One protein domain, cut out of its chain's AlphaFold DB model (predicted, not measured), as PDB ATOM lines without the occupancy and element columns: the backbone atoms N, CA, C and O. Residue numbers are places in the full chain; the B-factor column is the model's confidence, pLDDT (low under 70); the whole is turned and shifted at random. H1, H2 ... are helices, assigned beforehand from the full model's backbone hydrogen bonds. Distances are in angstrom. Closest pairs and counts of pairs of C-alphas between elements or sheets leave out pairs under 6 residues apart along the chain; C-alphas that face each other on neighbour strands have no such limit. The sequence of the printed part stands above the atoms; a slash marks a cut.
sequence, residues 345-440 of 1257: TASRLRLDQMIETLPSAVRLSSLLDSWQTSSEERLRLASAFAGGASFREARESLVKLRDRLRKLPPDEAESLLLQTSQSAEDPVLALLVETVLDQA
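This is residues 345 to 440 of the 1257 residues of an uncharacterized protein of Acidobacteria bacterium (UniProt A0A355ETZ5). Six helices form an up-and-down bundle, each running against the one before it in the chain, with the last helix, H6, in the core and H1, H3, H4 and H5 packed round it. H2 is set off from this core and packs on the end of H1; H2 and H3 lie toward one end of the longest axis, and H5 reaches toward the other. The printed part has 96 residues with six named helices, H1 to H6 in chain order, and no named strand; the class is all helix. The whole is compact, with a radius of gyration of the C-alphas of 12.3 A, and rounded, spanning 34 by 27 by 21 A.

H4, residues 391 to 405, is the longest helix. It touches H1, residues 345 to 357, at a shallow tilt of 25 degrees, opposite ways; their closest C-alphas, of Ile 355 and Arg 395, are 5.6 A apart. With residues 394 to 398 alone, H4 touches the hub, H6, residues 427 to 437, at a steep tilt of 53 degrees, the same way; the closest C-alphas, of Ala 394 and Leu 429, are 6.0 A apart. H1 touches H6 with residues 347 to 351 alone, at a steep tilt of 48 degrees; the C-alphas of Arg 350 and Val 436 come closest, at 5.9 A. H5, residues 410 to 421, forms a helical hairpin with H6, at a steep tilt of 43 degrees; the closest C-alphas, of Ser 421 and Ala 430, are 4.0 A apart. H3, residues 375 to 386, touches H6 at a shallow tilt of 30 degrees, opposite ways, closest at the C-alphas of Ala 384 and Val 428, 6.1 A. H2, residues 361 to 370, forms a helical hairpin with H1 at 34 degrees, a shallow tilt only just short of steep; the closest C-alphas, of Thr 357 and Arg 363, are 5.1 A apart. H3 and H5 are apart. Every O i to N i+4 pair is within hydrogen-bond range in H1, H2, H3, H4, H5 and H6.

H4 measures 20.7 A from first to last C-alpha, H1 18.8 A, H5 16.6 A, H3 16.0 A, H6 15.0 A and H2 14.3 A. C-alpha 345, where H1 begins, is at (3.654, -135.536, -145.918). H4 begins at C-alpha 391, (5.576, -124.352, -124.457), and H6 ends at C-alpha 437, (8.309, -139.458, -136.455).

The two C-alphas farthest apart, of Ala 386 and Pro 409, are 35.5 A apart. The printed part has no cut, and its five links between helices are tight. The mean pLDDT of the printed part is 93.1, and no printed residue is under 70.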
ATOM      1  N   THR A 345       4.955-136.216-145.847       93.38
ATOM      2  CA  THR A 345       3.654-135.536-145.918       93.38
ATOM      3  C   THR A 345       2.902-135.687-144.598       93.38
ATOM      4  O   THR A 345       2.434-134.681-144.057       93.38
ATOM      5  N   ALA A 346       2.856-136.900-144.037       94.12
ATOM      6  CA  ALA A 346       2.314-137.138-142.700       94.12
ATOM      7  C   ALA A 346       3.107-136.372-141.632       94.12
ATOM      8  O   ALA A 346       2.506-135.626-140.866       94.12
ATOM      9  N   SER A 347       4.441-136.437-141.639       96.00
ATOM     10  CA  SER A 347       5.317-135.728-140.692       96.00
ATOM     11  C   SER A 347       5.053-134.222-140.690       96.00
ATOM     12  O   SER A 347       4.891-133.616-139.634       96.00
ATOM     13  N   ARG A 348       4.934-133.600-141.875       96.81
ATOM     14  CA  ARG A 348       4.581-132.175-142.005       96.81
ATOM     15  C   ARG A 348       3.189-131.873-141.428       96.81
ATOM     16  O   ARG A 348       3.033-130.846-140.772       96.81
ATOM     17  N   LEU A 349       2.206-132.754-141.634       96.81
ATOM     18  CA  LEU A 349       0.853-132.614-141.079       96.81
ATOM     19  C   LEU A 349       0.830-132.776-139.548       96.81
ATOM     20  O   LEU A 349       0.223-131.955-138.864       96.81
ATOM     21  N   ARG A 350       1.508-133.796-139.006       97.25
ATOM     22  CA  ARG A 350       1.660-134.032-137.560       97.25
ATOM     23  C   ARG A 350       2.388-132.873-136.880       97.25
ATOM     24  O   ARG A 350       1.950-132.400-135.835       97.25
ATOM     25  N   LEU A 351       3.429-132.339-137.518       97.62
ATOM     26  CA  LEU A 351       4.155-131.159-137.054       97.62
ATOM     27  C   LEU A 351       3.270-129.901-137.012       97.62
ATOM     28  O   LEU A 351       3.305-129.168-136.025       97.62
ATOM     29  N   ASP A 352       2.446-129.649-138.038       97.69
ATOM     30  CA  ASP A 352       1.470-128.548-138.004       97.69
ATOM     31  C   ASP A 352       0.416-128.756-136.889       97.69
ATOM     32  O   ASP A 352       0.140-127.814-136.146       97.69
ATOM     33  N   GLN A 353      -0.093-129.982-136.681       97.62
ATOM     34  CA  GLN A 353      -0.992-130.315-135.557       97.62
ATOM     35  C   GLN A 353      -0.342-130.026-134.188       97.62
ATOM     36  O   GLN A 353      -0.953-129.379-133.333       97.62
ATOM     37  N   MET A 354       0.918-130.427-133.999       97.62
ATOM     38  CA  MET A 354       1.696-130.158-132.786       97.62
ATOM     39  C   MET A 354       1.815-128.642-132.527       97.62
ATOM     40  O   MET A 354       1.468-128.151-131.449       97.62
ATOM     41  N   ILE A 355       2.195-127.866-133.549       97.81
ATOM     42  CA  ILE A 355       2.308-126.393-133.500       97.81
ATOM     43  C   ILE A 355       0.969-125.702-133.178       97.81
ATOM     44  O   ILE A 355       0.960-124.631-132.559       97.81
ATOM     45  N   GLU A 356      -0.158-126.271-133.611       97.25
ATOM     46  CA  GLU A 356      -1.503-125.742-133.359       97.25
ATOM     47  C   GLU A 356      -2.036-126.038-131.955       97.25
ATOM     48  O   GLU A 356      -2.860-125.268-131.450       97.25
ATOM     49  N   THR A 357      -1.597-127.123-131.312       96.81
ATOM     50  CA  THR A 357      -1.946-127.404-129.907       96.81
ATOM     51  C   THR A 357      -1.159-126.549-128.925       96.81
ATOM     52  O   THR A 357      -1.730-126.048-127.950       96.81
ATOM     53  N   LEU A 358       0.117-126.296-129.217       95.44
ATOM     54  CA  LEU A 358       0.956-125.417-128.416       95.44
ATOM     55  C   LEU A 358       0.457-123.956-128.486       95.44
ATOM     56  O   LEU A 358       0.077-123.479-129.561       95.44
ATOM     57  N   PRO A 359       0.484-123.202-127.370       94.69
ATOM     58  CA  PRO A 359       1.151-123.522-126.104       94.69
ATOM     59  C   PRO A 359       0.252-124.199-125.045       94.69
ATOM     60  O   PRO A 359       0.556-124.135-123.859       94.69
ATOM     61  N   SER A 360      -0.883-124.805-125.418       95.06
ATOM     62  CA  SER A 360      -1.817-125.384-124.442       95.06
ATOM     63  C   SER A 360      -1.458-126.829-124.085       95.06
ATOM     64  O   SER A 360      -1.660-127.741-124.885       95.06
ATOM     65  N   ALA A 361      -1.011-127.038-122.844       92.62
ATOM     66  CA  ALA A 361      -0.708-128.355-122.281       92.62
ATOM     67  C   ALA A 361      -1.881-129.352-122.439       92.62
ATOM     68  O   ALA A 361      -1.697-130.462-122.928       92.62
ATOM     69  N   VAL A 362      -3.111-128.928-122.120       94.38
ATOM     70  CA  VAL A 362      -4.324-129.764-122.242       94.38
ATOM     71  C   VAL A 362      -4.585-130.190-123.692       94.38
ATOM     72  O   VAL A 362      -4.932-131.341-123.948       94.38
ATOM     73  N   ARG A 363      -4.387-129.286-124.664       96.38
ATOM     74  CA  ARG A 363      -4.558-129.623-126.089       96.38
ATOM     75  C   ARG A 363      -3.441-130.533-126.598       96.38
ATOM     76  O   ARG A 363      -3.719-131.360-127.457       96.38
ATOM     77  N   LEU A 364      -2.225-130.403-126.062       95.44
ATOM     78  CA  LEU A 364      -1.120-131.315-126.352       95.44
ATOM     79  C   LEU A 364      -1.431-132.731-125.847       95.44
ATOM     80  O   LEU A 364      -1.411-133.653-126.651       95.44
ATOM     81  N   SER A 365      -1.803-132.918-124.573       93.94
ATOM     82  CA  SER A 365      -2.185-134.252-124.062       93.94
ATOM     83  C   SER A 365      -3.327-134.866-124.875       93.94
ATOM     84  O   SER A 365      -3.199-136.001-125.315       93.94
ATOM     85  N   SER A 366      -4.381-134.105-125.188       95.81
ATOM     86  CA  SER A 366      -5.477-134.607-126.027       95.81
ATOM     87  C   SER A 366      -5.037-135.011-127.445       95.81
ATOM     88  O   SER A 366      -5.683-135.870-128.047       95.81
ATOM     89  N   LEU A 367      -3.980-134.403-127.996       96.69
ATOM     90  CA  LEU A 367      -3.403-134.794-129.284       96.69
ATOM     91  C   LEU A 367      -2.613-136.097-129.155       96.69
ATOM     92  O   LEU A 367      -2.849-137.006-129.945       96.69
ATOM     93  N   LEU A 368      -1.753-136.207-128.140       95.31
ATOM     94  CA  LEU A 368      -0.973-137.414-127.844       95.31
ATOM     95  C   LEU A 368      -1.886-138.624-127.573       95.31
ATOM     96  O   LEU A 368      -1.666-139.702-128.121       95.31
ATOM     97  N   ASP A 369      -2.981-138.429-126.836       93.38
ATOM     98  CA  ASP A 369      -4.006-139.456-126.620       93.38
ATOM     99  C   ASP A 369      -4.667-139.876-127.949       93.38
ATOM    100  O   ASP A 369      -4.854-141.063-128.213       93.38
ATOM    101  N   SER A 370      -4.973-138.916-128.836       95.50
ATOM    102  CA  SER A 370      -5.546-139.199-130.167       95.50
ATOM    103  C   SER A 370      -4.574-139.896-131.127       95.50
ATOM    104  O   SER A 370      -5.002-140.522-132.097       95.50
ATOM    105  N   TRP A 371      -3.273-139.773-130.864       93.75
ATOM    106  CA  TRP A 371      -2.180-140.436-131.574       93.75
ATOM    107  C   TRP A 371      -1.829-141.797-130.956       93.75
ATOM    108  O   TRP A 371      -1.031-142.539-131.524       93.75
ATOM    109  N   GLN A 372      -2.440-142.152-129.817       92.12
ATOM    110  CA  GLN A 372      -2.094-143.341-129.032       92.12
ATOM    111  C   GLN A 372      -0.603-143.358-128.643       92.12
ATOM    112  O   GLN A 372       0.020-144.415-128.585       92.12
ATOM    113  N   THR A 373      -0.030-142.173-128.399       88.12
ATOM    114  CA  THR A 373       1.330-141.999-127.880       88.12
ATOM    115  C   THR A 373       1.465-142.724-126.542       88.12
ATOM    116  O   THR A 373       0.563-142.656-125.697       88.12
ATOM    117  N   SER A 374       2.589-143.410-126.331       83.88
ATOM    118  CA  SER A 374       2.791-144.229-125.138       83.88
ATOM    119  C   SER A 374       2.686-143.396-123.852       83.88
ATOM    120  O   SER A 374       2.945-142.188-123.821       83.88
ATOM    121  N   SER A 375       2.311-144.032-122.739       85.06
ATOM    122  CA  SER A 375       2.332-143.362-121.427       85.06
ATOM    123  C   SER A 375       3.737-142.883-121.044       85.06
ATOM    124  O   SER A 375       3.869-141.882-120.344       85.06
ATOM    125  N   GLU A 376       4.777-143.553-121.543       82.19
ATOM    126  CA  GLU A 376       6.175-143.201-121.312       82.19
ATOM    127  C   GLU A 376       6.607-141.941-122.077       82.19
ATOM    128  O   GLU A 376       7.131-141.030-121.444       82.19
ATOM    129  N   GLU A 377       6.341-141.809-123.387       85.81
ATOM    130  CA  GLU A 377       6.589-140.544-124.112       85.81
ATOM    131  C   GLU A 377       5.802-139.397-123.483       85.81
ATOM    132  O   GLU A 377       6.347-138.311-123.284       85.81
ATOM    133  N   ARG A 378       4.526-139.630-123.137       91.75
ATOM    134  CA  ARG A 378       3.690-138.623-122.466       91.75
ATOM    135  C   ARG A 378       4.339-138.172-121.150       91.75
ATOM    136  O   ARG A 378       4.343-136.975-120.863       91.75
ATOM    137  N   LEU A 379       4.960-139.087-120.398       89.12
ATOM    138  CA  LEU A 379       5.713-138.781-119.179       89.12
ATOM    139  C   LEU A 379       7.077-138.115-119.453       89.12
ATOM    140  O   LEU A 379       7.422-137.170-118.741       89.12
ATOM    141  N   ARG A 380       7.832-138.535-120.482       88.75
ATOM    142  CA  ARG A 380       9.095-137.902-120.926       88.75
ATOM    143  C   ARG A 380       8.844-136.445-121.328       88.75
ATOM    144  O   ARG A 380       9.499-135.549-120.803       88.75
ATOM    145  N   LEU A 381       7.832-136.194-122.163       91.94
ATOM    146  CA  LEU A 381       7.392-134.854-122.567       91.94
ATOM    147  C   LEU A 381       6.917-134.020-121.370       91.94
ATOM    148  O   LEU A 381       7.373-132.889-121.198       91.94
ATOM    149  N   ALA A 382       6.051-134.564-120.506       91.12
ATOM    150  CA  ALA A 382       5.589-133.856-119.309       91.12
ATOM    151  C   ALA A 382       6.752-133.479-118.373       91.12
ATOM    152  O   ALA A 382       6.794-132.358-117.863       91.12
ATOM    153  N   SER A 383       7.723-134.380-118.200       89.06
ATOM    154  CA  SER A 383       8.928-134.154-117.392       89.06
ATOM    155  C   SER A 383       9.852-133.105-118.015       89.06
ATOM    156  O   SER A 383      10.385-132.261-117.299       89.06
ATOM    157  N   ALA A 384       9.996-133.098-119.343       90.38
ATOM    158  CA  ALA A 384      10.788-132.105-120.067       90.38
ATOM    159  C   ALA A 384      10.209-130.682-119.923       90.38
ATOM    160  O   ALA A 384      10.949-129.738-119.641       90.38
ATOM    161  N   PHE A 385       8.882-130.525-120.014       92.56
ATOM    162  CA  PHE A 385       8.218-129.248-119.722       92.56
ATOM    163  C   PHE A 385       8.285-128.878-118.229       92.56
ATOM    164  O   PHE A 385       8.507-127.714-117.897       92.56
ATOM    165  N   ALA A 386       8.180-129.850-117.316       89.62
ATOM    166  CA  ALA A 386       8.363-129.616-115.880       89.62
ATOM    167  C   ALA A 386       9.799-129.202-115.504       89.62
ATOM    168  O   ALA A 386       9.989-128.467-114.535       89.62
ATOM    169  N   GLY A 387      10.796-129.603-116.301       90.19
ATOM    170  CA  GLY A 387      12.194-129.173-116.194       90.19
ATOM    171  C   GLY A 387      12.450-127.700-116.542       90.19
ATOM    172  O   GLY A 387      13.587-127.246-116.424       90.19
ATOM    173  N   GLY A 388      11.421-126.942-116.942       89.25
ATOM    174  CA  GLY A 388      11.494-125.496-117.174       89.25
ATOM    175  C   GLY A 388      11.453-125.062-118.641       89.25
ATOM    176  O   GLY A 388      11.559-123.866-118.907       89.25
ATOM    177  N   ALA A 389      11.278-125.985-119.589       91.00
ATOM    178  CA  ALA A 389      11.105-125.637-120.997       91.00
ATOM    179  C   ALA A 389       9.761-124.926-121.239       91.00
ATOM    180  O   ALA A 389       8.714-125.392-120.786       91.00
ATOM    181  N   SER A 390       9.751-123.817-121.987       94.94
ATOM    182  CA  SER A 390       8.498-123.125-122.303       94.94
ATOM    183  C   SER A 390       7.769-123.764-123.488       94.94
ATOM    184  O   SER A 390       8.326-123.927-124.576       94.94
ATOM    185  N   PHE A 391       6.459-123.993-123.340       94.56
ATOM    186  CA  PHE A 391       5.576-124.352-124.457       94.56
ATOM    187  C   PHE A 391       5.603-123.321-125.604       94.56
ATOM    188  O   PHE A 391       5.348-123.681-126.756       94.56
ATOM    189  N   ARG A 392       5.914-122.042-125.327       95.50
ATOM    190  CA  ARG A 392       6.095-121.017-126.371       95.50
ATOM    191  C   ARG A 392       7.391-121.234-127.148       95.50
ATOM    192  O   ARG A 392       7.363-121.169-128.373       95.50
ATOM    193  N   GLU A 393       8.495-121.494-126.457       95.00
ATOM    194  CA  GLU A 393       9.811-121.699-127.074       95.00
ATOM    195  C   GLU A 393       9.813-122.964-127.935       95.00
ATOM    196  O   GLU A 393      10.136-122.886-129.120       95.00
ATOM    197  N   ALA A 394       9.304-124.081-127.402       95.62
ATOM    198  CA  ALA A 394       9.113-125.322-128.153       95.62
ATOM    199  C   ALA A 394       8.280-125.098-129.431       95.62
ATOM    200  O   ALA A 394       8.637-125.559-130.518       95.62
ATOM    201  N   ARG A 395       7.203-124.305-129.345       97.25
ATOM    202  CA  ARG A 395       6.386-123.931-130.509       97.25
ATOM    203  C   ARG A 395       7.156-123.099-131.533       97.25
ATOM    204  O   ARG A 395       6.985-123.306-132.733       97.25
ATOM    205  N   GLU A 396       7.967-122.143-131.093       97.25
ATOM    206  CA  GLU A 396       8.802-121.332-131.984       97.25
ATOM    207  C   GLU A 396       9.893-122.171-132.666       97.25
ATOM    208  O   GLU A 396      10.134-121.986-133.862       97.25
ATOM    209  N   SER A 397      10.501-123.126-131.955       96.62
ATOM    210  CA  SER A 397      11.422-124.121-132.518       96.62
ATOM    211  C   SER A 397      10.737-124.994-133.580       96.62
ATOM    212  O   SER A 397      11.219-125.063-134.714       96.62
ATOM    213  N   LEU A 398       9.559-125.563-133.289       97.25
ATOM    214  CA  LEU A 398       8.791-126.363-134.253       97.25
ATOM    215  C   LEU A 398       8.347-125.546-135.484       97.25
ATOM    216  O   LEU A 398       8.415-126.043-136.609       97.25
ATOM    217  N   VAL A 399       7.953-124.275-135.319       97.94
ATOM    218  CA  VAL A 399       7.635-123.375-136.449       97.94
ATOM    219  C   VAL A 399       8.855-123.154-137.349       97.94
ATOM    220  O   VAL A 399       8.731-123.257-138.571       97.94
ATOM    221  N   LYS A 400      10.041-122.907-136.772       97.56
ATOM    222  CA  LYS A 400      11.297-122.777-137.537       97.56
ATOM    223  C   LYS A 400      11.633-124.074-138.278       97.56
ATOM    224  O   LYS A 400      11.992-124.016-139.454       97.56
ATOM    225  N   LEU A 401      11.488-125.230-137.622       97.12
ATOM    226  CA  LEU A 401      11.703-126.548-138.225       97.12
ATOM    227  C   LEU A 401      10.761-126.770-139.414       97.12
ATOM    228  O   LEU A 401      11.221-127.042-140.521       97.12
ATOM    229  N   ARG A 402       9.455-126.561-139.233       97.88
ATOM    230  CA  ARG A 402       8.452-126.680-140.298       97.88
ATOM    231  C   ARG A 402       8.764-125.783-141.498       97.88
ATOM    232  O   ARG A 402       8.668-126.219-142.645       97.88
ATOM    233  N   ASP A 403       9.137-124.531-141.249       97.50
ATOM    234  CA  ASP A 403       9.415-123.557-142.306       97.50
ATOM    235  C   ASP A 403      10.743-123.845-143.044       97.50
ATOM    236  O   ASP A 403      10.927-123.373-144.173       97.50
ATOM    237  N   ARG A 404      11.646-124.649-142.454       97.38
ATOM    238  CA  ARG A 404      12.766-125.309-143.155       97.38
ATOM    239  C   ARG A 404      12.264-126.507-143.962       97.38
ATOM    240  O   ARG A 404      12.444-126.522-145.175       97.38
ATOM    241  N   LEU A 405      11.565-127.454-143.330       96.00
ATOM    242  CA  LEU A 405      11.067-128.683-143.961       96.00
ATOM    243  C   LEU A 405      10.209-128.418-145.202       96.00
ATOM    244  O   LEU A 405      10.293-129.174-146.161       96.00
ATOM    245  N   ARG A 406       9.408-127.345-145.228       96.50
ATOM    246  CA  ARG A 406       8.597-126.943-146.397       96.50
ATOM    247  C   ARG A 406       9.415-126.492-147.621       96.50
ATOM    248  O   ARG A 406       8.838-126.370-148.696       96.50
ATOM    249  N   LYS A 407      10.716-126.215-147.467       96.69
ATOM    250  CA  LYS A 407      11.625-125.777-148.546       96.69
ATOM    251  C   LYS A 407      12.526-126.895-149.072       96.69
ATOM    252  O   LYS A 407      13.092-126.731-150.145       96.69
ATOM    253  N   LEU A 408      12.670-127.981-148.314       94.44
ATOM    254  CA  LEU A 408      13.553-129.101-148.630       94.44
ATOM    255  C   LEU A 408      12.821-130.165-149.476       94.44
ATOM    256  O   LEU A 408      11.603-130.349-149.303       94.44
ATOM    257  N   PRO A 409      13.531-130.886-150.366       91.81
ATOM    258  CA  PRO A 409      13.022-132.119-150.967       91.81
ATOM    259  C   PRO A 409      12.781-133.196-149.887       91.81
ATOM    260  O   PRO A 409      13.263-133.043-148.763       91.81
ATOM    261  N   PRO A 410      12.015-134.268-150.181       87.19
ATOM    262  CA  PRO A 410      11.652-135.284-149.188       87.19
ATOM    263  C   PRO A 410      12.850-135.883-148.439       87.19
ATOM    264  O   PRO A 410      12.842-135.874-147.216       87.19
ATOM    265  N   ASP A 411      13.897-136.298-149.147       80.75
ATOM    266  CA  ASP A 411      15.048-137.009-148.573       80.75
ATOM    267  C   ASP A 411      15.886-136.108-147.631       80.75
ATOM    268  O   ASP A 411      16.317-136.521-146.551       80.75
ATOM    269  N   GLU A 412      16.053-134.826-147.983       89.94
ATOM    270  CA  GLU A 412      16.673-133.818-147.103       89.94
ATOM    271  C   GLU A 412      15.768-133.465-145.909       89.94
ATOM    272  O   GLU A 412      16.256-133.154-144.822       89.94
ATOM    273  N   ALA A 413      14.443-133.508-146.091       93.00
ATOM    274  CA  ALA A 413      13.481-133.288-145.018       93.00
ATOM    275  C   ALA A 413      13.432-134.467-144.028       93.00
ATOM    276  O   ALA A 413      13.323-134.225-142.827       93.00
ATOM    277  N   GLU A 414      13.563-135.710-144.505       89.75
ATOM    278  CA  GLU A 414      13.731-136.913-143.678       89.75
ATOM    279  C   GLU A 414      15.009-136.805-142.846       89.75
ATOM    280  O   GLU A 414      14.963-136.866-141.617       89.75
ATOM    281  N   SER A 415      16.128-136.510-143.513       87.44
ATOM    282  CA  SER A 415      17.431-136.308-142.871       87.44
ATOM    283  C   SER A 415      17.378-135.224-141.786       87.44
ATOM    284  O   SER A 415      17.912-135.414-140.696       87.44
ATOM    285  N   LEU A 416      16.694-134.101-142.045       93.88
ATOM    286  CA  LEU A 416      16.533-133.026-141.062       93.88
ATOM    287  C   LEU A 416      15.653-133.433-139.870       93.88
ATOM    288  O   LEU A 416      15.942-133.015-138.749       93.88
ATOM    289  N   LEU A 417      14.584-134.207-140.078       93.56
ATOM    290  CA  LEU A 417      13.748-134.699-138.975       93.56
ATOM    291  C   LEU A 417      14.546-135.640-138.066       93.56
ATOM    292  O   LEU A 417      14.594-135.395-136.864       93.56
ATOM    293  N   LEU A 418      15.235-136.631-138.643       87.94
ATOM    294  CA  LEU A 418      16.072-137.591-137.911       87.94
ATOM    295  C   LEU A 418      17.199-136.893-137.128       87.94
ATOM    296  O   LEU A 418      17.382-137.139-135.941       87.94
ATOM    297  N   GLN A 419      17.906-135.946-137.753       88.94
ATOM    298  CA  GLN A 419      18.918-135.137-137.057       88.94
ATOM    299  C   GLN A 419      18.323-134.291-135.922       88.94
ATOM    300  O   GLN A 419      19.001-134.025-134.932       88.94
ATOM    301  N   THR A 420      17.069-133.841-136.053       93.69
ATOM    302  CA  THR A 420      16.424-133.026-135.016       93.69
ATOM    303  C   THR A 420      15.949-133.881-133.838       93.69
ATOM    304  O   THR A 420      16.138-133.450-132.704       93.69
ATOM    305  N   SER A 421      15.406-135.086-134.066       90.19
ATOM    306  CA  SER A 421      15.040-136.015-132.978       90.19
ATOM    307  C   SER A 421      16.251-136.531-132.194       90.19
ATOM    308  O   SER A 421      16.119-136.897-131.033       90.19
ATOM    309  N   GLN A 422      17.444-136.500-132.790       84.88
ATOM    310  CA  GLN A 422      18.707-136.898-132.157       84.88
ATOM    311  C   GLN A 422      19.471-135.722-131.506       84.88
ATOM    312  O   GLN A 422      20.569-135.914-130.983       84.88
ATOM    313  N   SER A 423      18.940-134.493-131.543       86.44
ATOM    314  CA  SER A 423      19.674-133.307-131.084       86.44
ATOM    315  C   SER A 423      19.706-133.171-129.559       86.44
ATOM    316  O   SER A 423      18.686-132.933-128.914       86.44
ATOM    317  N   ALA A 424      20.910-133.199-128.985       87.00
ATOM    318  CA  ALA A 424      21.134-132.912-127.568       87.00
ATOM    319  C   ALA A 424      21.022-131.411-127.204       87.00
ATOM    320  O   ALA A 424      21.017-131.077-126.020       87.00
ATOM    321  N   GLU A 425      20.955-130.499-128.186       91.12
ATOM    322  CA  GLU A 425      20.921-129.045-127.938       91.12
ATOM    323  C   GLU A 425      19.548-128.537-127.460       91.12
ATOM    324  O   GLU A 425      19.479-127.590-126.678       91.12
ATOM    325  N   ASP A 426      18.461-129.159-127.923       92.75
ATOM    326  CA  ASP A 426      17.076-128.836-127.550       92.75
ATOM    327  C   ASP A 426      16.320-130.159-127.309       92.75
ATOM    328  O   ASP A 426      15.647-130.665-128.212       92.75
ATOM    329  N   PRO A 427      16.446-130.765-126.110       90.12
ATOM    330  CA  PRO A 427      15.877-132.083-125.829       90.12
ATOM    331  C   PRO A 427      14.342-132.093-125.874       90.12
ATOM    332  O   PRO A 427      13.738-133.146-126.053       90.12
ATOM    333  N   VAL A 428      13.692-130.933-125.732       94.00
ATOM    334  CA  VAL A 428      12.229-130.819-125.815       94.00
ATOM    335  C   VAL A 428      11.787-130.820-127.275       94.00
ATOM    336  O   VAL A 428      10.837-131.518-127.620       94.00
ATOM    337  N   LEU A 429      12.491-130.095-128.151       95.50
ATOM    338  CA  LEU A 429      12.286-130.200-129.594       95.50
ATOM    339  C   LEU A 429      12.582-131.616-130.097       95.50
ATOM    340  O   LEU A 429      11.805-132.122-130.902       95.50
ATOM    341  N   ALA A 430      13.655-132.248-129.614       92.75
ATOM    342  CA  ALA A 430      14.019-133.616-129.969       92.75
ATOM    343  C   ALA A 430      12.874-134.595-129.664       92.75
ATOM    344  O   ALA A 430      12.349-135.203-130.596       92.75
ATOM    345  N   LEU A 431      12.388-134.626-128.414       92.25
ATOM    346  CA  LEU A 431      11.232-135.432-127.989       92.25
ATOM    347  C   LEU A 431       9.959-135.141-128.808       92.25
ATOM    348  O   LEU A 431       9.224-136.050-129.175       92.25
ATOM    349  N   LEU A 432       9.673-133.871-129.113       95.81
ATOM    350  CA  LEU A 432       8.492-133.502-129.909       95.81
ATOM    351  C   LEU A 432       8.606-133.927-131.380       95.81
ATOM    352  O   LEU A 432       7.579-134.091-132.038       95.81
ATOM    353  N   VAL A 433       9.827-134.069-131.907       96.06
ATOM    354  CA  VAL A 433      10.085-134.549-133.272       96.06
ATOM    355  C   VAL A 433      10.140-136.075-133.327       96.06
ATOM    356  O   VAL A 433       9.606-136.624-134.283       96.06
ATOM    357  N   GLU A 434      10.680-136.739-132.299       92.06
ATOM    358  CA  GLU A 434      10.556-138.185-132.025       92.06
ATOM    359  C   GLU A 434       9.068-138.581-132.114       92.06
ATOM    360  O   GLU A 434       8.657-139.194-133.093       92.06
ATOM    361  N   THR A 435       8.200-137.991-131.280       93.38
ATOM    362  CA  THR A 435       6.742-138.249-131.311       93.38
ATOM    363  C   THR A 435       6.041-137.912-132.643       93.38
ATOM    364  O   THR A 435       4.962-138.432-132.936       93.38
ATOM    365  N   VAL A 436       6.606-137.026-133.473       95.38
ATOM    366  CA  VAL A 436       6.098-136.753-134.834       95.38
ATOM    367  C   VAL A 436       6.557-137.819-135.834       95.38
ATOM    368  O   VAL A 436       5.801-138.130-136.758       95.38
ATOM    369  N   LEU A 437       7.761-138.366-135.659       92.38
ATOM    370  CA  LEU A 437       8.309-139.458-136.455       92.38
ATOM    371  C   LEU A 437       7.584-140.770-136.155       92.38
ATOM    372  O   LEU A 437       7.104-141.376-137.103       92.38
ATOM    373  N   ASP A 438       7.362-141.142-134.895       88.56
ATOM    374  CA  ASP A 438       6.670-142.392-134.506       88.56
ATOM    375  C   ASP A 438       5.266-142.512-135.142       88.56
ATOM    376  O   ASP A 438       4.748-143.593-135.421       88.56
ATOM    377  N   GLN A 439       4.644-141.359-135.416       91.56
ATOM    378  CA  GLN A 439       3.306-141.201-135.999       91.56
ATOM    379  C   GLN A 439       3.289-141.021-137.526       91.56
ATOM    380  O   GLN A 439       2.216-140.845-138.120       91.56
ATOM    381  N   ALA A 440       4.464-140.998-138.152       93.31
ATOM    382  CA  ALA A 440       4.671-140.836-139.589       93.31
ATOM    383  C   ALA A 440       5.647-141.869-140.184       93.31
ATOM    384  O   ALA A 440       5.798-141.927-141.408       93.31
TER     385      ALA A 440